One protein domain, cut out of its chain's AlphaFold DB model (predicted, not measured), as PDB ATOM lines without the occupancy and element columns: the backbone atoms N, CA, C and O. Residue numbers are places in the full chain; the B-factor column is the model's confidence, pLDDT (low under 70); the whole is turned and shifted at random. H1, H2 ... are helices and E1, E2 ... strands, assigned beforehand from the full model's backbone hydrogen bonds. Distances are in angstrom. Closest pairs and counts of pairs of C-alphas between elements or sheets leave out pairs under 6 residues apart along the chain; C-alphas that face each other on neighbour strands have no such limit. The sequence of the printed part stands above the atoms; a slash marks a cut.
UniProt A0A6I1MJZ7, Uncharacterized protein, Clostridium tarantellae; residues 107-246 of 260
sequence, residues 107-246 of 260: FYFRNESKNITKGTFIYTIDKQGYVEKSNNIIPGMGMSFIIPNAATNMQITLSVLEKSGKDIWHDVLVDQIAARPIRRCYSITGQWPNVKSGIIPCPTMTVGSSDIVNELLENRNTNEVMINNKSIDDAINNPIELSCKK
ATOM      1  N   PHE A 107      16.639  12.960 100.570       89.69
ATOM      2  CA  PHE A 107      17.478  12.762 101.736       89.69
ATOM      3  C   PHE A 107      18.019  14.095 102.224       89.69
ATOM      4  O   PHE A 107      18.501  14.877 101.409       89.69
ATOM      5  N   TYR A 108      17.986  14.344 103.531       90.19
ATOM      6  CA  TYR A 108      18.661  15.496 104.137       90.19
ATOM      7  C   TYR A 108      19.646  15.039 105.203       90.19
ATOM      8  O   TYR A 108      19.412  14.070 105.923       90.19
ATOM      9  N   PHE A 109      20.757  15.750 105.307       90.44
ATOM     10  CA  PHE A 109      21.857  15.402 106.190       90.44
ATOM     11  C   PHE A 109      22.271  16.632 106.958       90.44
ATOM     12  O   PHE A 109      22.424  17.692 106.357       90.44
ATOM     13  N   ARG A 110      22.516  16.476 108.255       92.62
ATOM     14  CA  ARG A 110      23.092  17.517 109.098       92.62
ATOM     15  C   ARG A 110      24.429  17.058 109.657       92.62
ATOM     16  O   ARG A 110      24.513  16.018 110.314       92.62
ATOM     17  N   ASN A 111      25.477  17.830 109.395       94.38
ATOM     18  CA  ASN A 111      26.781  17.590 109.987       94.38
ATOM     19  C   ASN A 111      26.873  18.299 111.342       94.38
ATOM     20  O   ASN A 111      27.202  19.475 111.422       94.38
ATOM     21  N   GLU A 112      26.609  17.570 112.416       94.56
ATOM     22  CA  GLU A 112      26.773  18.029 113.801       94.56
ATOM     23  C   GLU A 112      28.088  17.505 114.416       94.56
ATOM     24  O   GLU A 112      28.323  17.607 115.621       94.56
ATOM     25  N   SER A 113      28.955  16.908 113.595       94.94
ATOM     26  CA  SER A 113      30.257  16.397 114.008       94.94
ATOM     27  C   SER A 113      31.325  17.486 113.937       94.94
ATOM     28  O   SER A 113      31.149  18.523 113.302       94.94
ATOM     29  N   LYS A 114      32.484  17.232 114.547       94.19
ATOM     30  CA  LYS A 114      33.664  18.101 114.410       94.19
ATOM     31  C   LYS A 114      34.442  17.869 113.109       94.19
ATOM     32  O   LYS A 114      35.407  18.582 112.837       94.19
ATOM     33  N   ASN A 115      34.068  16.861 112.323       95.12
ATOM     34  CA  ASN A 115      34.757  16.474 111.100       95.12
ATOM     35  C   ASN A 115      34.054  17.061 109.871       95.12
ATOM     36  O   ASN A 115      32.862  17.357 109.892       95.12
ATOM     37  N   ILE A 116      34.798  17.205 108.775       94.69
ATOM     38  CA  ILE A 116      34.188  17.427 107.461       94.69
ATOM     39  C   ILE A 116      33.524  16.118 107.040       94.69
ATOM     40  O   ILE A 116      34.114  15.049 107.218       94.69
ATOM     41  N   THR A 117      32.323  16.195 106.479       94.62
ATOM     42  CA  THR A 117      31.589  15.025 105.994       94.62
ATOM     43  C   THR A 117      31.269  15.146 104.511       94.62
ATOM     44  O   THR A 117      31.426  16.207 103.909       94.62
ATOM     45  N   LYS A 118      30.879  14.037 103.890       94.88
ATOM     46  CA  LYS A 118      30.353  14.009 102.523       94.88
ATOM     47  C   LYS A 118      29.311  12.907 102.395       94.88
ATOM     48  O   LYS A 118      29.365  11.920 103.128       94.88
ATOM     49  N   GLY A 119      28.400  13.065 101.448       93.38
ATOM     50  CA  GLY A 119      27.411  12.069 101.074       93.38
ATOM     51  C   GLY A 119      27.648  11.512  99.678       93.38
ATOM     52  O   GLY A 119      28.213  12.173  98.807       93.38
ATOM     53  N   THR A 120      27.219  10.277  99.462       94.56
ATOM     54  CA  THR A 120      27.133   9.643  98.146       94.56
ATOM     55  C   THR A 120      25.802   8.917  98.046       94.56
ATOM     56  O   THR A 120      25.548   8.003  98.828       94.56
ATOM     57  N   PHE A 121      24.965   9.329  97.103       93.06
ATOM     58  CA  PHE A 121      23.685   8.719  96.783       93.06
ATOM     59  C   PHE A 121      23.798   7.956  95.465       93.06
ATOM     60  O   PHE A 121      24.179   8.518  94.443       93.06
ATOM     61  N   ILE A 122      23.487   6.667  95.502       92.62
ATOM     62  CA  ILE A 122      23.490   5.763  94.357       92.62
ATOM     63  C   ILE A 122      22.057   5.297  94.136       92.62
ATOM     64  O   ILE A 122      21.368   4.963  95.098       92.62
ATOM     65  N   TYR A 123      21.602   5.272  92.889       91.06
ATOM     66  CA  TYR A 123      20.274   4.776  92.540       91.06
ATOM     67  C   TYR A 123      20.224   4.285  91.096       91.06
ATOM     68  O   TYR A 123      21.136   4.525  90.307       91.06
ATOM     69  N   THR A 124      19.146   3.587  90.746       86.38
ATOM     70  CA  THR A 124      18.880   3.092  89.392       86.38
ATOM     71  C   THR A 124      17.559   3.642  88.867       86.38
ATOM     72  O   THR A 124      16.557   3.645  89.583       86.38
ATOM     73  N   ILE A 125      17.544   4.056  87.605       82.56
ATOM     74  CA  ILE A 125      16.349   4.404  86.831       82.56
ATOM     75  C   ILE A 125      16.421   3.632  85.518       82.56
ATOM     76  O   ILE A 125      17.463   3.639  84.873       82.56
ATOM     77  N   ASP A 126      15.352   2.931  85.137       82.25
ATOM     78  CA  ASP A 126      15.288   2.166  83.880       82.25
ATOM     79  C   ASP A 126      16.513   1.263  83.625       82.25
ATOM     80  O   ASP A 126      17.007   1.130  82.506       82.25
ATOM     81  N   LYS A 127      17.004   0.602  84.686       79.69
ATOM     82  CA  LYS A 127      18.205  -0.263  84.683       79.69
ATOM     83  C   LYS A 127      19.524   0.463  84.390       79.69
ATOM     84  O   LYS A 127      20.525  -0.201  84.136       79.69
ATOM     85  N   GLN A 128      19.541   1.787  84.430       81.44
ATOM     86  CA  GLN A 128      20.738   2.610  84.356       81.44
ATOM     87  C   GLN A 128      21.039   3.177  85.740       81.44
ATOM     88  O   GLN A 128      20.142   3.702  86.398       81.44
ATOM     89  N   GLY A 129      22.281   3.044  86.208       82.56
ATOM     90  CA  GLY A 129      22.649   3.563  87.520       82.56
ATOM     91  C   GLY A 129      23.315   4.933  87.493       82.56
ATOM     92  O   GLY A 129      24.031   5.319  86.562       82.56
ATOM     93  N   TYR A 130      23.071   5.643  88.580       83.62
ATOM     94  CA  TYR A 130      23.394   7.039  88.795       83.62
ATOM     95  C   TYR A 130      24.068   7.184  90.154       83.62
ATOM     96  O   TYR A 130      23.703   6.495  91.109       83.62
ATOM     97  N   VAL A 131      25.071   8.061  90.239       88.06
ATOM     98  CA  VAL A 131      25.774   8.354  91.492       88.06
ATOM     99  C   VAL A 131      25.921   9.847  91.679       88.06
ATOM    100  O   VAL A 131      26.736  10.474  91.009       88.06
ATOM    101  N   GLU A 132      25.196  10.388  92.647       86.81
ATOM    102  CA  GLU A 132      25.323  11.758  93.126       86.81
ATOM    103  C   GLU A 132      26.273  11.806  94.326       86.81
ATOM    104  O   GLU A 132      26.082  11.122  95.328       86.81
ATOM    105  N   LYS A 133      27.311  12.636  94.264       88.69
ATOM    106  CA  LYS A 133      28.240  12.873  95.378       88.69
ATOM    107  C   LYS A 133      28.074  14.277  95.892       88.69
ATOM    108  O   LYS A 133      27.900  15.183  95.096       88.69
ATOM    109  N   SER A 134      28.202  14.493  97.189       87.75
ATOM    110  CA  SER A 134      28.303  15.843  97.725       87.75
ATOM    111  C   SER A 134      29.719  16.385  97.660       87.75
ATOM    112  O   SER A 134      30.702  15.645  97.642       87.75
ATOM    113  N   ASN A 135      29.810  17.704  97.705       86.69
ATOM    114  CA  ASN A 135      30.986  18.416  98.154       86.69
ATOM    115  C   ASN A 135      31.136  18.224  99.667       86.69
ATOM    116  O   ASN A 135      30.289  17.637 100.349       86.69
ATOM    117  N   ASN A 136      32.228  18.758 100.191       91.19
ATOM    118  CA  ASN A 136      32.517  18.751 101.613       91.19
ATOM    119  C   ASN A 136      31.448  19.527 102.398       91.19
ATOM    120  O   ASN A 136      31.226  20.712 102.162       91.19
ATOM    121  N   ILE A 137      30.836  18.855 103.366       90.38
ATOM    122  CA  ILE A 137      29.873  19.406 104.314       90.38
ATOM    123  C   ILE A 137      30.658  19.725 105.587       90.38
ATOM    124  O   ILE A 137      31.098  18.830 106.314       90.38
ATOM    125  N   ILE A 138      30.899  21.004 105.848       91.94
ATOM    126  CA  ILE A 138      31.617  21.435 107.055       91.94
ATOM    127  C   ILE A 138      30.728  21.302 108.309       91.94
ATOM    128  O   ILE A 138      29.502  21.241 108.178       91.94
ATOM    129  N   PRO A 139      31.316  21.240 109.519       93.06
ATOM    130  CA  PRO A 139      30.556  21.231 110.769       93.06
ATOM    131  C   PRO A 139      29.497  22.339 110.841       93.06
ATOM    132  O   PRO A 139      29.762  23.481 110.471       93.06
ATOM    133  N   GLY A 140      28.307  21.998 111.332       86.62
ATOM    134  CA  GLY A 140      27.152  22.889 111.471       86.62
ATOM    135  C   GLY A 140      26.265  22.997 110.227       86.62
ATOM    136  O   GLY A 140      25.121  23.433 110.348       86.62
ATOM    137  N   MET A 141      26.748  22.571 109.058       86.19
ATOM    138  CA  MET A 141      26.012  22.676 107.795       86.19
ATOM    139  C   MET A 141      25.173  21.430 107.506       86.19
ATOM    140  O   MET A 141      25.440  20.334 108.009       86.19
ATOM    141  N   GLY A 142      24.162  21.603 106.656       85.12
ATOM    142  CA  GLY A 142      23.379  20.505 106.105       85.12
ATOM    143  C   GLY A 142      23.515  20.392 104.592       85.12
ATOM    144  O   GLY A 142      24.112  21.248 103.946       85.12
ATOM    145  N   MET A 143      22.963  19.323 104.026       85.88
ATOM    146  CA  MET A 143      22.825  19.165 102.578       85.88
ATOM    147  C   MET A 143      21.647  18.253 102.232       85.88
ATOM    148  O   MET A 143      21.074  17.601 103.108       85.88
ATOM    149  N   SER A 144      21.317  18.127 100.945       85.31
ATOM    150  CA  SER A 144      20.289  17.185 100.496       85.31
ATOM    151  C   SER A 144      20.568  16.524  99.156       85.31
ATOM    152  O   SER A 144      21.211  17.104  98.284       85.31
ATOM    153  N   PHE A 145      20.020  15.321  98.994       86.12
ATOM    154  CA  PHE A 145      19.859  14.644  97.711       86.12
ATOM    155  C   PHE A 145      18.374  14.562  97.386       86.12
ATOM    156  O   PHE A 145      17.580  14.168  98.235       86.12
ATOM    157  N   ILE A 146      17.996  14.926  96.168       83.12
ATOM    158  CA  ILE A 146      16.636  14.727  95.673       83.12
ATOM    159  C   ILE A 146      16.538  13.314  95.121       83.12
ATOM    160  O   ILE A 146      17.468  12.829  94.493       83.12
ATOM    161  N   ILE A 147      15.414  12.661  95.388       85.31
ATOM    162  CA  ILE A 147      15.138  11.296  94.964       85.31
ATOM    163  C   ILE A 147      14.198  11.371  93.757       85.31
ATOM    164  O   ILE A 147      13.024  11.728  93.943       85.31
ATOM    165  N   PRO A 148      14.683  11.039  92.545       83.12
ATOM    166  CA  PRO A 148      13.842  10.992  91.353       83.12
ATOM    167  C   PRO A 148      12.638  10.063  91.527       83.12
ATOM    168  O   PRO A 148      12.701   9.076  92.264       83.12
ATOM    169  N   ASN A 149      11.539  10.349  90.826       80.94
ATOM    170  CA  ASN A 149      10.284   9.620  91.007       80.94
ATOM    171  C   ASN A 149      10.410   8.113  90.746       80.94
ATOM    172  O   ASN A 149       9.823   7.324  91.487       80.94
ATOM    173  N   ALA A 150      11.170   7.725  89.720       80.69
ATOM    174  CA  ALA A 150      11.367   6.325  89.335       80.69
ATOM    175  C   ALA A 150      12.624   5.675  89.947       80.69
ATOM    176  O   ALA A 150      13.012   4.585  89.528       80.69
ATOM    177  N   ALA A 151      13.289   6.333  90.905       85.50
ATOM    178  CA  ALA A 151      14.504   5.797  91.506       85.50
ATOM    179  C   ALA A 151      14.230   4.485  92.264       85.50
ATOM    180  O   ALA A 151      13.342   4.395  93.116       85.50
ATOM    181  N   THR A 152      15.039   3.473  91.969       87.81
ATOM    182  CA  THR A 152      15.034   2.141  92.589       87.81
ATOM    183  C   THR A 152      16.451   1.761  93.018       87.81
ATOM    184  O   THR A 152      17.404   2.456  92.661       87.81
ATOM    185  N   ASN A 153      16.601   0.676  93.791       89.19
ATOM    186  CA  ASN A 153      17.902   0.168  94.256       89.19
ATOM    187  C   ASN A 153      18.776   1.284  94.852       89.19
ATOM    188  O   ASN A 153      19.891   1.542  94.403       89.19
ATOM    189  N   MET A 154      18.196   2.025  95.794       92.44
ATOM    190  CA  MET A 154      18.791   3.239  96.332       92.44
ATOM    191  C   MET A 154      19.733   2.916  97.490       92.44
ATOM    192  O   MET A 154      19.356   2.196  98.412       92.44
ATOM    193  N   GLN A 155      20.908   3.535  97.493       94.00
ATOM    194  CA  GLN A 155      21.868   3.486  98.590       94.00
ATOM    195  C   GLN A 155      22.350   4.891  98.915       94.00
ATOM    196  O   GLN A 155      22.785   5.628  98.032       94.00
ATOM    197  N   ILE A 156      22.365   5.237 100.196       94.62
ATOM    198  CA  ILE A 156      23.031   6.443 100.677       94.62
ATOM    199  C   ILE A 156      24.206   6.073 101.573       94.62
ATOM    200  O   ILE A 156      24.096   5.236 102.463       94.62
ATOM    201  N   THR A 157      25.346   6.705 101.323       95.44
ATOM    202  CA  THR A 157      26.559   6.569 102.130       95.44
ATOM    203  C   THR A 157      26.966   7.930 102.667       95.44
ATOM    204  O   THR A 157      26.982   8.905 101.913       95.44
ATOM    205  N   LEU A 158      27.301   8.005 103.953       95.38
ATOM    206  CA  LEU A 158      27.907   9.186 104.559       95.38
ATOM    207  C   LEU A 158      29.287   8.844 105.080       95.38
ATOM    208  O   LEU A 158      29.448   7.867 105.810       95.38
ATOM    209  N   SER A 159      30.256   9.693 104.758       95.75
ATOM    210  CA  SER A 159      31.643   9.522 105.172       95.75
ATOM    211  C   SER A 159      32.138  10.743 105.940       95.75
ATOM    212  O   SER A 159      31.704  11.870 105.688       95.75
ATOM    213  N   VAL A 160      33.097  10.535 106.838       96.12
ATOM    214  CA  VAL A 160      33.807  11.589 107.573       96.12
ATOM    215  C   VAL A 160      35.283  11.623 107.196       96.12
ATOM    216  O   VAL A 160      35.881  10.589 106.905       96.12
ATOM    217  N   LEU A 161      35.869  12.816 107.205       95.62
ATOM    218  CA  LEU A 161      37.286  13.030 106.932       95.62
ATOM    219  C   LEU A 161      38.112  12.903 108.218       95.62
ATOM    220  O   LEU A 161      37.941  13.689 109.158       95.62
ATOM    221  N   GLU A 162      39.053  11.966 108.236       91.94
ATOM    222  CA  GLU A 162      40.161  11.946 109.184       91.94
ATOM    223  C   GLU A 162      41.239  12.931 108.715       91.94
ATOM    224  O   GLU A 162      41.818  12.778 107.641       91.94
ATOM    225  N   LYS A 163      41.536  13.946 109.533       74.38
ATOM    226  CA  LYS A 163      42.669  14.847 109.290       74.38
ATOM    227  C   LYS A 163      43.942  14.251 109.903       74.38
ATOM    228  O   LYS A 163      44.260  14.557 111.047       74.38
ATOM    229  N   SER A 164      44.669  13.423 109.149       65.44
ATOM    230  CA  SER A 164      45.960  12.839 109.567       65.44
ATOM    231  C   SER A 164      47.048  12.981 108.491       65.44
ATOM    232  O   SER A 164      47.657  12.020 108.030       65.44
ATOM    233  N   GLY A 165      47.298  14.218 108.046       65.38
ATOM    234  CA  GLY A 165      48.351  14.551 107.067       65.38
ATOM    235  C   GLY A 165      48.055  14.133 105.617       65.38
ATOM    236  O   GLY A 165      48.668  14.664 104.694       65.38
ATOM    237  N   LYS A 166      47.089  13.233 105.405       78.81
ATOM    238  CA  LYS A 166      46.437  12.926 104.125       78.81
ATOM    239  C   LYS A 166      44.926  12.875 104.332       78.81
ATOM    240  O   LYS A 166      44.469  12.544 105.425       78.81
ATOM    241  N   ASP A 167      44.171  13.153 103.276       85.44
ATOM    242  CA  ASP A 167      42.713  13.070 103.316       85.44
ATOM    243  C   ASP A 167      42.260  11.605 103.259       85.44
ATOM    244  O   ASP A 167      42.249  10.981 102.194       85.44
ATOM    245  N   ILE A 168      41.889  11.051 104.416       91.44
ATOM    246  CA  ILE A 168      41.344   9.695 104.542       91.44
ATOM    247  C   ILE A 168      39.861   9.794 104.903       91.44
ATOM    248  O   ILE A 168      39.491  10.424 105.891       91.44
ATOM    249  N   TRP A 169      39.004   9.176 104.090       93.50
ATOM    250  CA  TRP A 169      37.554   9.171 104.287       93.50
ATOM    251  C   TRP A 169      37.090   7.838 104.864       93.50
ATOM    252  O   TRP A 169      37.454   6.789 104.336       93.50
ATOM    253  N   HIS A 170      36.249   7.901 105.893       94.25
ATOM    254  CA  HIS A 170      35.687   6.734 106.571       94.25
ATOM    255  C   HIS A 170      34.172   6.758 106.501       94.25
ATOM    256  O   HIS A 170      33.563   7.756 106.886       94.25
ATOM    257  N   ASP A 171      33.565   5.674 106.034       94.88
ATOM    258  CA  ASP A 171      32.111   5.551 105.978       94.88
ATOM    259  C   ASP A 171      31.548   5.342 107.387       94.88
ATOM    260  O   ASP A 171      32.001   4.482 108.140       94.88
ATOM    261  N   VAL A 172      30.567   6.164 107.753       94.06
ATOM    262  CA  VAL A 172      29.911   6.161 109.073       94.06
ATOM    263  C   VAL A 172      28.424   5.833 108.992       94.06
ATOM    264  O   VAL A 172      27.774   5.627 110.016       94.06
ATOM    265  N   LEU A 173      27.868   5.803 107.782       93.94
ATOM    266  CA  LEU A 173      26.522   5.328 107.491       93.94
ATOM    267  C   LEU A 173      26.515   4.738 106.084       93.94
ATOM    268  O   LEU A 173      26.979   5.392 105.152       93.94
ATOM    269  N   VAL A 174      25.922   3.556 105.938       94.12
ATOM    270  CA  VAL A 174      25.497   2.996 104.653       94.12
ATOM    271  C   VAL A 174      24.065   2.513 104.841       94.12
ATOM    272  O   VAL A 174      23.815   1.644 105.671       94.12
ATOM    273  N   ASP A 175      23.121   3.099 104.114       92.25
ATOM    274  CA  ASP A 175      21.693   2.794 104.237       92.25
ATOM    275  C   ASP A 175      21.142   2.377 102.869       92.25
ATOM    276  O   ASP A 175      21.194   3.148 101.905       92.25
ATOM    277  N   GLN A 176      20.665   1.133 102.795       91.56
ATOM    278  CA  GLN A 176      20.036   0.534 101.618       91.56
ATOM    279  C   GLN A 176      18.526   0.720 101.699       91.56
ATOM    280  O   GLN A 176      17.891   0.413 102.708       91.56
ATOM    281  N   ILE A 177      17.933   1.215 100.620       88.44
ATOM    282  CA  ILE A 177      16.580   1.754 100.636       88.44
ATOM    283  C   ILE A 177      15.759   1.037  99.570       88.44
ATOM    284  O   ILE A 177      15.844   1.326  98.377       88.44
ATOM    285  N   ALA A 178      14.953   0.082 100.035       73.25
ATOM    286  CA  ALA A 178      14.181  -0.817  99.179       73.25
ATOM    287  C   ALA A 178      12.983  -0.139  98.493       73.25
ATOM    288  O   ALA A 178      12.576  -0.552  97.411       73.25
ATOM    289  N   ALA A 179      12.415   0.901  99.109       73.50
ATOM    290  CA  ALA A 179      11.266   1.631  98.584       73.50
ATOM    291  C   ALA A 179      11.495   3.136  98.692       73.50
ATOM    292  O   ALA A 179      12.141   3.602  99.631       73.50
ATOM    293  N   ARG A 180      10.937   3.896  97.745       73.50
ATOM    294  CA  ARG A 180      11.052   5.356  97.702       73.50
ATOM    295  C   ARG A 180      10.528   5.984  99.004       73.50
ATOM    296  O   ARG A 180       9.322   5.928  99.250       73.50
ATOM    297  N   PRO A 181      11.390   6.599  99.834       68.62
ATOM    298  CA  PRO A 181      10.937   7.293 101.026       68.62
ATOM    299  C   PRO A 181      10.369   8.654 100.626       68.62
ATOM    300  O   PRO A 181      10.925   9.326  99.760       68.62
ATOM    301  N   ILE A 182       9.300   9.094 101.295       73.81
ATOM    302  CA  ILE A 182       8.775  10.452 101.085       73.81
ATOM    303  C   ILE A 182       9.830  11.472 101.534       73.81
ATOM    304  O   ILE A 182      10.115  12.418 100.812       73.81
ATOM    305  N   ARG A 183      10.441  11.285 102.712       85.31
ATOM    306  CA  ARG A 183      11.579  12.073 103.225       85.31
ATOM    307  C   ARG A 183      12.368  11.209 104.202       85.31
ATOM    308  O   ARG A 183      11.751  10.494 104.994       85.31
ATOM    309  N   ARG A 184      13.700  11.271 104.186       89.94
ATOM    310  CA  ARG A 184      14.528  10.570 105.182       89.94
ATOM    311  C   ARG A 184      15.749  11.403 105.547       89.94
ATOM    312  O   ARG A 184      16.477  11.848 104.668       89.94
ATOM    313  N   CYS A 185      15.947  11.649 106.838       92.31
ATOM    314  CA  CYS A 185      16.914  12.634 107.304       92.31
ATOM    315  C   CYS A 185      17.882  12.043 108.317       92.31
ATOM    316  O   CYS A 185      17.493  11.214 109.137       92.31
ATOM    317  N   TYR A 186      19.137  12.475 108.257       94.12
ATOM    318  CA  TYR A 186      20.221  11.918 109.057       94.12
ATOM    319  C   TYR A 186      21.021  13.017 109.753       94.12
ATOM    320  O   TYR A 186      21.198  14.108 109.207       94.12
ATOM    321  N   SER A 187      21.564  12.709 110.927       94.88
ATOM    322  CA  SER A 187      22.610  13.502 111.568       94.88
ATOM    323  C   SER A 187      23.879  12.680 111.749       94.88
ATOM    324  O   SER A 187      23.840  11.461 111.936       94.88
ATOM    325  N   ILE A 188      25.020  13.363 111.685       94.94
ATOM    326  CA  ILE A 188      26.329  12.818 112.045       94.94
ATOM    327  C   ILE A 188      26.842  13.633 113.224       94.94
ATOM    328  O   ILE A 188      26.911  14.852 113.123       94.94
ATOM    329  N   THR A 189      27.211  12.983 114.325       95.75
ATOM    330  CA  THR A 189      27.648  13.631 115.573       95.75
ATOM    331  C   THR A 189      28.979  13.056 116.060       95.75
ATOM    332  O   THR A 189      29.396  11.967 115.659       95.75
ATOM    333  N   GLY A 190      29.657  13.779 116.953       93.75
ATOM    334  CA  GLY A 190      30.910  13.334 117.570       93.75
ATOM    335  C   GLY A 190      32.163  13.794 116.824       93.75
ATOM    336  O   GLY A 190      32.172  14.833 116.162       93.75
ATOM    337  N   GLN A 191      33.253  13.047 116.984       94.12
ATOM    338  CA  GLN A 191      34.555  13.355 116.391       94.12
ATOM    339  C   GLN A 191      35.292  12.058 116.082       94.12
ATOM    340  O   GLN A 191      35.293  11.155 116.915       94.12
ATOM    341  N   TRP A 192      35.950  11.980 114.926       91.88
ATOM    342  CA  TRP A 192      36.779  10.833 114.553       91.88
ATOM    343  C   TRP A 192      37.815  10.508 115.646       91.88
ATOM    344  O   TRP A 192      38.476  11.436 116.125       91.88
ATOM    345  N   PRO A 193      37.977   9.229 116.051       90.81
ATOM    346  CA  PRO A 193      37.353   8.008 115.506       90.81
ATOM    347  C   PRO A 193      35.971   7.639 116.078       90.81
ATOM    348  O   PRO A 193      35.362   6.666 115.651       90.81
ATOM    349  N   ASN A 194      35.439   8.416 117.017       93.56
ATOM    350  CA  ASN A 194      34.181   8.151 117.719       93.56
ATOM    351  C   ASN A 194      33.011   8.949 117.116       93.56
ATOM    352  O   ASN A 194      32.369   9.753 117.799       93.56
ATOM    353  N   VAL A 195      32.756   8.762 115.821       93.94
ATOM    354  CA  VAL A 195      31.616   9.379 115.124       93.94
ATOM    355  C   VAL A 195      30.392   8.473 115.215       93.94
ATOM    356  O   VAL A 195      30.511   7.251 115.156       93.94
ATOM    357  N   LYS A 196      29.204   9.069 115.346       93.56
ATOM    358  CA  LYS A 196      27.916   8.367 115.306       93.56
ATOM    359  C   LYS A 196      27.034   8.952 114.211       93.56
ATOM    360  O   LYS A 196      27.072  10.158 113.971       93.56
ATOM    361  N   SER A 197      26.215   8.112 113.594       93.44
ATOM    362  CA  SER A 197      25.162   8.514 112.664       93.44
ATOM    363  C   SER A 197      23.795   8.080 113.202       93.44
ATOM    364  O   SER A 197      23.695   7.117 113.965       93.44
ATOM    365  N   GLY A 198      22.741   8.813 112.851       89.06
ATOM    366  CA  GLY A 198      21.380   8.491 113.272       89.06
ATOM    367  C   GLY A 198      20.330   9.114 112.364       89.06
ATOM    368  O   GLY A 198      20.596  10.106 111.689       89.06
ATOM    369  N   ILE A 199      19.137   8.519 112.344       91.75
ATOM    370  CA  ILE A 199      17.972   9.082 111.654       91.75
ATOM    371  C   ILE A 199      17.350  10.142 112.564       91.75
ATOM    372  O   ILE A 199      17.123   9.893 113.747       91.75
ATOM    373  N   ILE A 200      17.059  11.309 112.002       91.25
ATOM    374  CA  ILE A 200      16.413  12.427 112.693       91.25
ATOM    375  C   ILE A 200      15.102  12.797 111.991       91.25
ATOM    376  O   ILE A 200      14.932  12.490 110.806       91.25
ATOM    377  N   PRO A 201      14.169  13.480 112.681       89.19
ATOM    378  CA  PRO A 201      13.030  14.093 112.017       89.19
ATOM    379  C   PRO A 201      13.500  15.013 110.893       89.19
ATOM    380  O   PRO A 201      14.431  15.804 111.058       89.19
ATOM    381  N   CYS A 202      12.848  14.905 109.741       84.19
ATOM    382  CA  CYS A 202      13.088  15.846 108.665       84.19
ATOM    383  C   CYS A 202      12.557  17.231 109.045       84.19
ATOM    384  O   CYS A 202      11.485  17.301 109.654       84.19
ATOM    385  N   PRO A 203      13.252  18.319 108.662       75.06
ATOM    386  CA  PRO A 203      12.731  19.665 108.853       75.06
ATOM    387  C   PRO A 203      11.300  19.750 108.301       75.06
ATOM    388  O   PRO A 203      11.027  19.288 107.188       75.06
ATOM    389  N   THR A 204      10.366  20.275 109.098       58.34
ATOM    390  CA  THR A 204       8.967  20.442 108.689       58.34
ATOM    391  C   THR A 204       8.889  21.442 107.545       58.34
ATOM    392  O   THR A 204       9.105  22.633 107.733       58.34
ATOM    393  N   MET A 205       8.577  20.934 106.355       51.09
ATOM    394  CA  MET A 205       8.373  21.736 105.152       51.09
ATOM    395  C   MET A 205       6.890  22.050 104.981       51.09
ATOM    396  O   MET A 205       6.096  21.135 104.734       51.09
ATOM    397  N   THR A 206       6.518  23.322 105.066       36.28
ATOM    398  CA  THR A 206       5.179  23.783 104.691       36.28
ATOM    399  C   THR A 206       5.060  23.718 103.167       36.28
ATOM    400  O   THR A 206       5.827  24.348 102.442       36.28
ATOM    401  N   VAL A 207       4.142  22.893 102.664       35.56
ATOM    402  CA  VAL A 207       3.942  22.670 101.225       35.56
ATOM    403  C   VAL A 207       3.383  23.954 100.605       35.56
ATOM    404  O   VAL A 207       2.241  24.312 100.877       35.56
ATOM    405  N   GLY A 208       4.186  24.653  99.795       36.81
ATOM    406  CA  GLY A 208       3.720  25.803  99.008       36.81
ATOM    407  C   GLY A 208       4.721  26.934  98.752       36.81
ATOM    408  O   GLY A 208       4.441  27.766  97.894       36.81
ATOM    409  N   SER A 209       5.873  26.997  99.428       35.38
ATOM    410  CA  SER A 209       6.810  28.116  99.250       35.38
ATOM    411  C   SER A 209       7.989  27.778  98.330       35.38
ATOM    412  O   SER A 209       8.695  26.782  98.493       35.38
ATOM    413  N   SER A 210       8.242  28.671  97.370       41.62
ATOM    414  CA  SER A 210       9.450  28.742  96.534       41.62
ATOM    415  C   SER A 210      10.760  28.839  97.328       41.62
ATOM    416  O   SER A 210      11.838  28.694  96.755       41.62
ATOM    417  N   ASP A 211      10.666  29.083  98.632       40.25
ATOM    418  CA  ASP A 211      11.777  29.426  99.517       40.25
ATOM    419  C   ASP A 211      12.591  28.192  99.931       40.25
ATOM    420  O   ASP A 211      13.798  28.272 100.124       40.25
ATOM    421  N   ILE A 212      11.965  27.014  99.938       48.38
ATOM    422  CA  ILE A 212      12.614  25.741 100.290       48.38
ATOM    423  C   ILE A 212      13.500  25.232  99.158       48.38
ATOM    424  O   ILE A 212      14.555  24.649  99.397       48.38
ATOM    425  N   VAL A 213      13.089  25.457  97.908       47.88
ATOM    426  CA  VAL A 213      13.957  25.197  96.758       47.88
ATOM    427  C   VAL A 213      15.217  26.043  96.904       47.88
ATOM    428  O   VAL A 213      16.291  25.519  96.668       47.88
ATOM    429  N   ASN A 214      15.122  27.284  97.388       43.91
ATOM    430  CA  ASN A 214      16.303  28.106  97.633       43.91
ATOM    431  C   ASN A 214      17.142  27.583  98.819       43.91
ATOM    432  O   ASN A 214      18.340  27.458  98.641       43.91
ATOM    433  N   GLU A 215      16.568  27.152  99.949       46.06
ATOM    434  CA  GLU A 215      17.348  26.599 101.082       46.06
ATOM    435  C   GLU A 215      17.995  25.229 100.772       46.06
ATOM    436  O   GLU A 215      19.133  24.950 101.165       46.06
ATOM    437  N   LEU A 216      17.302  24.365 100.018       52.34
ATOM    438  CA  LEU A 216      17.869  23.120  99.496       52.34
ATOM    439  C   LEU A 216      18.930  23.397  98.428       52.34
ATOM    440  O   LEU A 216      19.928  22.690  98.404       52.34
ATOM    441  N   LEU A 217      18.748  24.396  97.558       49.56
ATOM    442  CA  LEU A 217      19.736  24.780  96.541       49.56
ATOM    443  C   LEU A 217      20.959  25.483  97.153       49.56
ATOM    444  O   LEU A 217      22.073  25.215  96.719       49.56
ATOM    445  N   GLU A 218      20.782  26.321  98.177       47.31
ATOM    446  CA  GLU A 218      21.860  27.017  98.897       47.31
ATOM    447  C   GLU A 218      22.766  26.029  99.647       47.31
ATOM    448  O   GLU A 218      23.973  26.246  99.754       47.31
ATOM    449  N   ASN A 219      22.211  24.898 100.092       45.38
ATOM    450  CA  ASN A 219      22.943  23.842 100.793       45.38
ATOM    451  C   ASN A 219      23.355  22.654  99.896       45.38
ATOM    452  O   ASN A 219      23.989  21.708 100.375       45.38
ATOM    453  N   ARG A 220      23.004  22.651  98.599       49.50
ATOM    454  CA  ARG A 220      23.260  21.515  97.695       49.50
ATOM    455  C   ARG A 220      24.398  21.816  96.742       49.50
ATOM    456  O   ARG A 220      24.274  22.483  95.726       49.50
ATOM    457  N   ASN A 221      25.522  21.216  97.083       53.06
ATOM    458  CA  ASN A 221      26.778  21.336  96.380       53.06
ATOM    459  C   ASN A 221      27.184  19.888  96.085       53.06
ATOM    460  O   ASN A 221      27.722  19.217  96.956       53.06
ATOM    461  N   THR A 222      26.759  19.339  94.946       49.47
ATOM    462  CA  THR A 222      26.905  17.910  94.596       49.47
ATOM    463  C   THR A 222      27.484  17.768  93.172       49.47
ATOM    464  O   THR A 222      27.569  18.757  92.457       49.47
ATOM    465  N   ASN A 223      27.966  16.587  92.779       51.41
ATOM    466  CA  ASN A 223      28.449  16.236  91.439       51.41
ATOM    467  C   ASN A 223      27.940  14.826  91.106       51.41
ATOM    468  O   ASN A 223      28.183  13.904  91.891       51.41
ATOM    469  N   GLU A 224      27.272  14.629  89.968       39.53
ATOM    470  CA  GLU A 224      26.758  13.315  89.556       39.53
ATOM    471  C   GLU A 224      27.564  12.686  88.423       39.53
ATOM    472  O   GLU A 224      27.972  13.337  87.458       39.53
ATOM    473  N   VAL A 225      27.800  11.380  88.528       50.53
ATOM    474  CA  VAL A 225      28.506  10.596  87.519       50.53
ATOM    475  C   VAL A 225      27.688   9.349  87.205       50.53
ATOM    476  O   VAL A 225      27.425   8.529  88.077       50.53
ATOM    477  N   MET A 226      27.309   9.199  85.937       40.62
ATOM    478  CA  MET A 226      26.743   7.964  85.391       40.62
ATOM    479  C   MET A 226      27.807   6.860  85.405       40.62
ATOM    480  O   MET A 226      28.936   7.095  84.965       40.62
ATOM    481  N   ILE A 227      27.463   5.670  85.904       48.25
ATOM    482  CA  ILE A 227      28.398   4.542  86.031       48.25
ATOM    483  C   ILE A 227      27.822   3.313  85.317       48.25
ATOM    484  O   ILE A 227      26.611   3.123  85.277       48.25
ATOM    485  N   ASN A 228      28.682   2.472  84.739       46.22
ATOM    486  CA  ASN A 228      28.261   1.218  84.107       46.22
ATOM    487  C   ASN A 228      27.641   0.249  85.129       46.22
ATOM    488  O   ASN A 228      28.203   0.056  86.206       46.22
ATOM    489  N   ASN A 229      26.562  -0.439  84.735       42.78
ATOM    490  CA  ASN A 229      25.739  -1.333  85.573       42.78
ATOM    491  C   ASN A 229      26.523  -2.359  86.409       42.78
ATOM    492  O   ASN A 229      26.190  -2.584  87.565       42.78
ATOM    493  N   LYS A 230      27.629  -2.899  85.882       43.53
ATOM    494  CA  LYS A 230      28.492  -3.840  86.618       43.53
ATOM    495  C   LYS A 230      29.091  -3.227  87.896       43.53
ATOM    496  O   LYS A 230      29.214  -3.901  88.905       43.53
ATOM    497  N   SER A 231      29.411  -1.934  87.868       52.84
ATOM    498  CA  SER A 231      29.969  -1.215  89.018       52.84
ATOM    499  C   SER A 231      28.908  -0.826  90.055       52.84
ATOM    500  O   SER A 231      29.275  -0.471  91.174       52.84
ATOM    501  N   ILE A 232      27.623  -0.860  89.689       48.81
ATOM    502  CA  ILE A 232      26.489  -0.623  90.592       48.81
ATOM    503  C   ILE A 232      26.125  -1.917  91.314       48.81
ATOM    504  O   ILE A 232      25.974  -1.890  92.529       48.81
ATOM    505  N   ASP A 233      26.089  -3.050  90.608       48.34
ATOM    506  CA  ASP A 233      25.876  -4.358  91.237       48.34
ATOM    507  C   ASP A 233      26.974  -4.674  92.264       48.34
ATOM    508  O   ASP A 233      26.666  -5.152  93.352       48.34
ATOM    509  N   ASP A 234      28.234  -4.336  91.972       50.69
ATOM    510  CA  ASP A 234      29.342  -4.483  92.923       50.69
ATOM    511  C   ASP A 234      29.213  -3.532  94.135       50.69
ATOM    512  O   ASP A 234      29.557  -3.910  95.255       50.69
ATOM    513  N   ALA A 235      28.694  -2.311  93.947       49.09
ATOM    514  CA  ALA A 235      28.496  -1.337  95.028       49.09
ATOM    515  C   ALA A 235      27.287  -1.666  95.925       49.09
ATOM    516  O   ALA A 235      27.360  -1.469  97.137       49.09
ATOM    517  N   ILE A 236      26.204  -2.182  95.334       46.84
ATOM    518  CA  ILE A 236      24.937  -2.493  96.012       46.84
ATOM    519  C   ILE A 236      24.985  -3.877  96.667       46.84
ATOM    520  O   ILE A 236      24.570  -4.027  97.815       46.84
ATOM    521  N   ASN A 237      25.517  -4.890  95.973       42.69
ATOM    522  CA  ASN A 237      25.507  -6.272  96.464       42.69
ATOM    523  C   ASN A 237      26.746  -6.635  97.291       42.69
ATOM    524  O   ASN A 237      26.758  -7.686  97.929       42.69
ATOM    525  N   ASN A 238      27.786  -5.793  97.295       41.03
ATOM    526  CA  ASN A 238      29.060  -6.105  97.942       41.03
ATOM    527  C   ASN A 238      29.662  -4.921  98.744       41.03
ATOM    528  O   ASN A 238      30.842  -4.590  98.587       41.03
ATOM    529  N   PRO A 239      28.903  -4.294  99.671       37.94
ATOM    530  CA  PRO A 239      29.346  -3.092 100.391       37.94
ATOM    531  C   PRO A 239      30.595  -3.304 101.275       37.94
ATOM    532  O   PRO A 239      31.243  -2.337 101.667       37.94
ATOM    533  N   ILE A 240      30.958  -4.557 101.586       38.09
ATOM    534  CA  ILE A 240      31.993  -4.915 102.576       38.09
ATOM    535  C   ILE A 240      33.304  -5.415 101.927       38.09
ATOM    536  O   ILE A 240      34.377  -5.296 102.522       38.09
ATOM    537  N   GLU A 241      33.295  -5.923 100.687       32.94
ATOM    538  CA  GLU A 241      34.513  -6.516 100.099       32.94
ATOM    539  C   GLU A 241      35.578  -5.481  99.686       32.94
ATOM    540  O   GLU A 241      36.774  -5.797  99.673       32.94
ATOM    541  N   LEU A 242      35.181  -4.236  99.402       33.56
ATOM    542  CA  LEU A 242      36.104  -3.167  98.998       33.56
ATOM    543  C   LEU A 242      36.914  -2.580 100.167       33.56
ATOM    544  O   LEU A 242      38.028  -2.097  99.947       33.56
ATOM    545  N   SER A 243      36.420  -2.667 101.407       34.34
ATOM    546  CA  SER A 243      37.146  -2.189 102.594       34.34
ATOM    547  C   SER A 243      38.064  -3.265 103.190       34.34
ATOM    548  O   SER A 243      39.183  -2.957 103.610       34.34
ATOM    549  N   CYS A 244      37.674  -4.545 103.139       33.56
ATOM    550  CA  CYS A 244      38.492  -5.634 103.681       33.56
ATOM    551  C   CYS A 244      39.722  -5.973 102.823       33.56
ATOM    552  O   CYS A 244      40.796  -6.222 103.378       33.56
ATOM    553  N   LYS A 245      39.626  -5.942 101.483       32.47
ATOM    554  CA  LYS A 245      40.759  -6.314 100.609       32.47
ATOM    555  C   LYS A 245      41.890  -5.283 100.583       32.47
ATOM    556  O   LYS A 245      43.024  -5.650 100.286       32.47
ATOM    557  N   LYS A 246      41.623  -4.014 100.919       37.06
ATOM    558  CA  LYS A 246      42.628  -2.936 100.845       37.06
ATOM    559  C   LYS A 246      43.390  -2.693 102.156       37.06
ATOM    560  O   LYS A 246      44.490  -2.150 102.104       37.06
TER     561      LYS A 246
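What this domain is: This is residues 107 to 246 of the 260 residues of an uncharacterized protein of Clostridium tarantellae (UniProt A0A6I1MJZ7). Two twisted sheets lie face to face as a sandwich, a larger one of E6, E5, E2, E3 and E9 and a smaller one of E4, E1, E7 and E8, with helix H2 over the face of the larger sheet that is turned away from the smaller one. H1 stands up over edge strand E4, residues 204 to 214 stick out from the body, and H3 ends the printed part. The printed part has 140 residues with nine named strands and three named helices, in the order E1 to E8, H1, E9, H2, H3; the class is mixed, helices and strands. The larger sheet, in the order E6, E5, E2, E3, E9, is antiparallel throughout, and the smaller, in the order E4, E1, E7, E8, is mixed. The whole is compact, with a radius of gyration of the C-alphas of 15.3 A and spans of 49 by 38 by 23 A.

How they stand to each other: In the larger sheet, E2, residues 117 to 125, and E3, residues 128 to 134, form an antiparallel hairpin, with N 121 and O 132 at 2.8 A. E5, residues 152 to 163, is the antiparallel neighbour of E2, with N 120 and O 157 at 2.8 A. E6, residues 167 to 177, forms a hairpin with E5, with N 158 and O 173 at 2.9 A, and bends by 50 degrees at residue 172. E9, residues 222 to 227, is the other edge strand, antiparallel to E3, with N 133 and O 223 at 2.8 A. H2, residues 229 to 237, is on this sheet at a height of 9.0 A; it lies over E2 and, only just, over E3, with 3 of its C-alphas falling there. Its line stands at 62 degrees to E2 on the local plane, only just across the strands. The closest C-alphas of E3 and H2 are those of Gly 129 and Asn 229, 6.1 A apart. In the smaller sheet, E1, residues 107 to 113, and E7, residues 183 to 191, are parallel at 14 degrees, with N 110 and O 186 at 2.9 A. E4, residues 142 to 147, is antiparallel to E1, with N 109 and O 143 at 2.9 A. E8, residues 194 to 200, forms a hairpin with E7, with N 189 and O 196 at 2.9 A. The sheets make a sandwich, two sheets face to face: the parts of them that face each other are 11.1 A centre to centre, with their best planes 11 degrees apart, and the strands of the one sheet stand at 23 degrees to those of the other. The closest C-alphas of E6 and E8 are those of Leu 173 and Ser 197, 6.2 A apart. H1, residues 211 to 218, is on the smaller sheet, over E4, and its line rises 54 degrees out of a local plane fitted to just 6 C-alphas. The closest C-alphas of E4 and H1 are those of Ser 144 and Leu 216, 6.5 A apart. H3, residues 241 to 246, is apart from H1 and H2. Every O i to N i+4 pair is within hydrogen-bond range in H1 and H2, and 1 of 2 in H3.

Where its parts are: E1 begins at C-alpha 107, (17.478, 12.762, 101.736). E5, the longest strand, measures 34.7 A from C-alpha 152, (15.034, 2.141, 92.589), to C-alpha 163. E6 measures 28.6 A, E2 26.7 A, E7 26.5 A and E3 20.3 A. H2 measures 12.0 A, and H3 ends at C-alpha 246, (42.628, -2.936, 100.845).

The domain as a whole: The C-alphas of Gly 208 and Lys 245, the two farthest apart, are 49.1 A apart. The printed part has no cut and no long link. The mean pLDDT of the printed part is 74.8; residues 164 to 165, 181 and 204 to 246 are under 70.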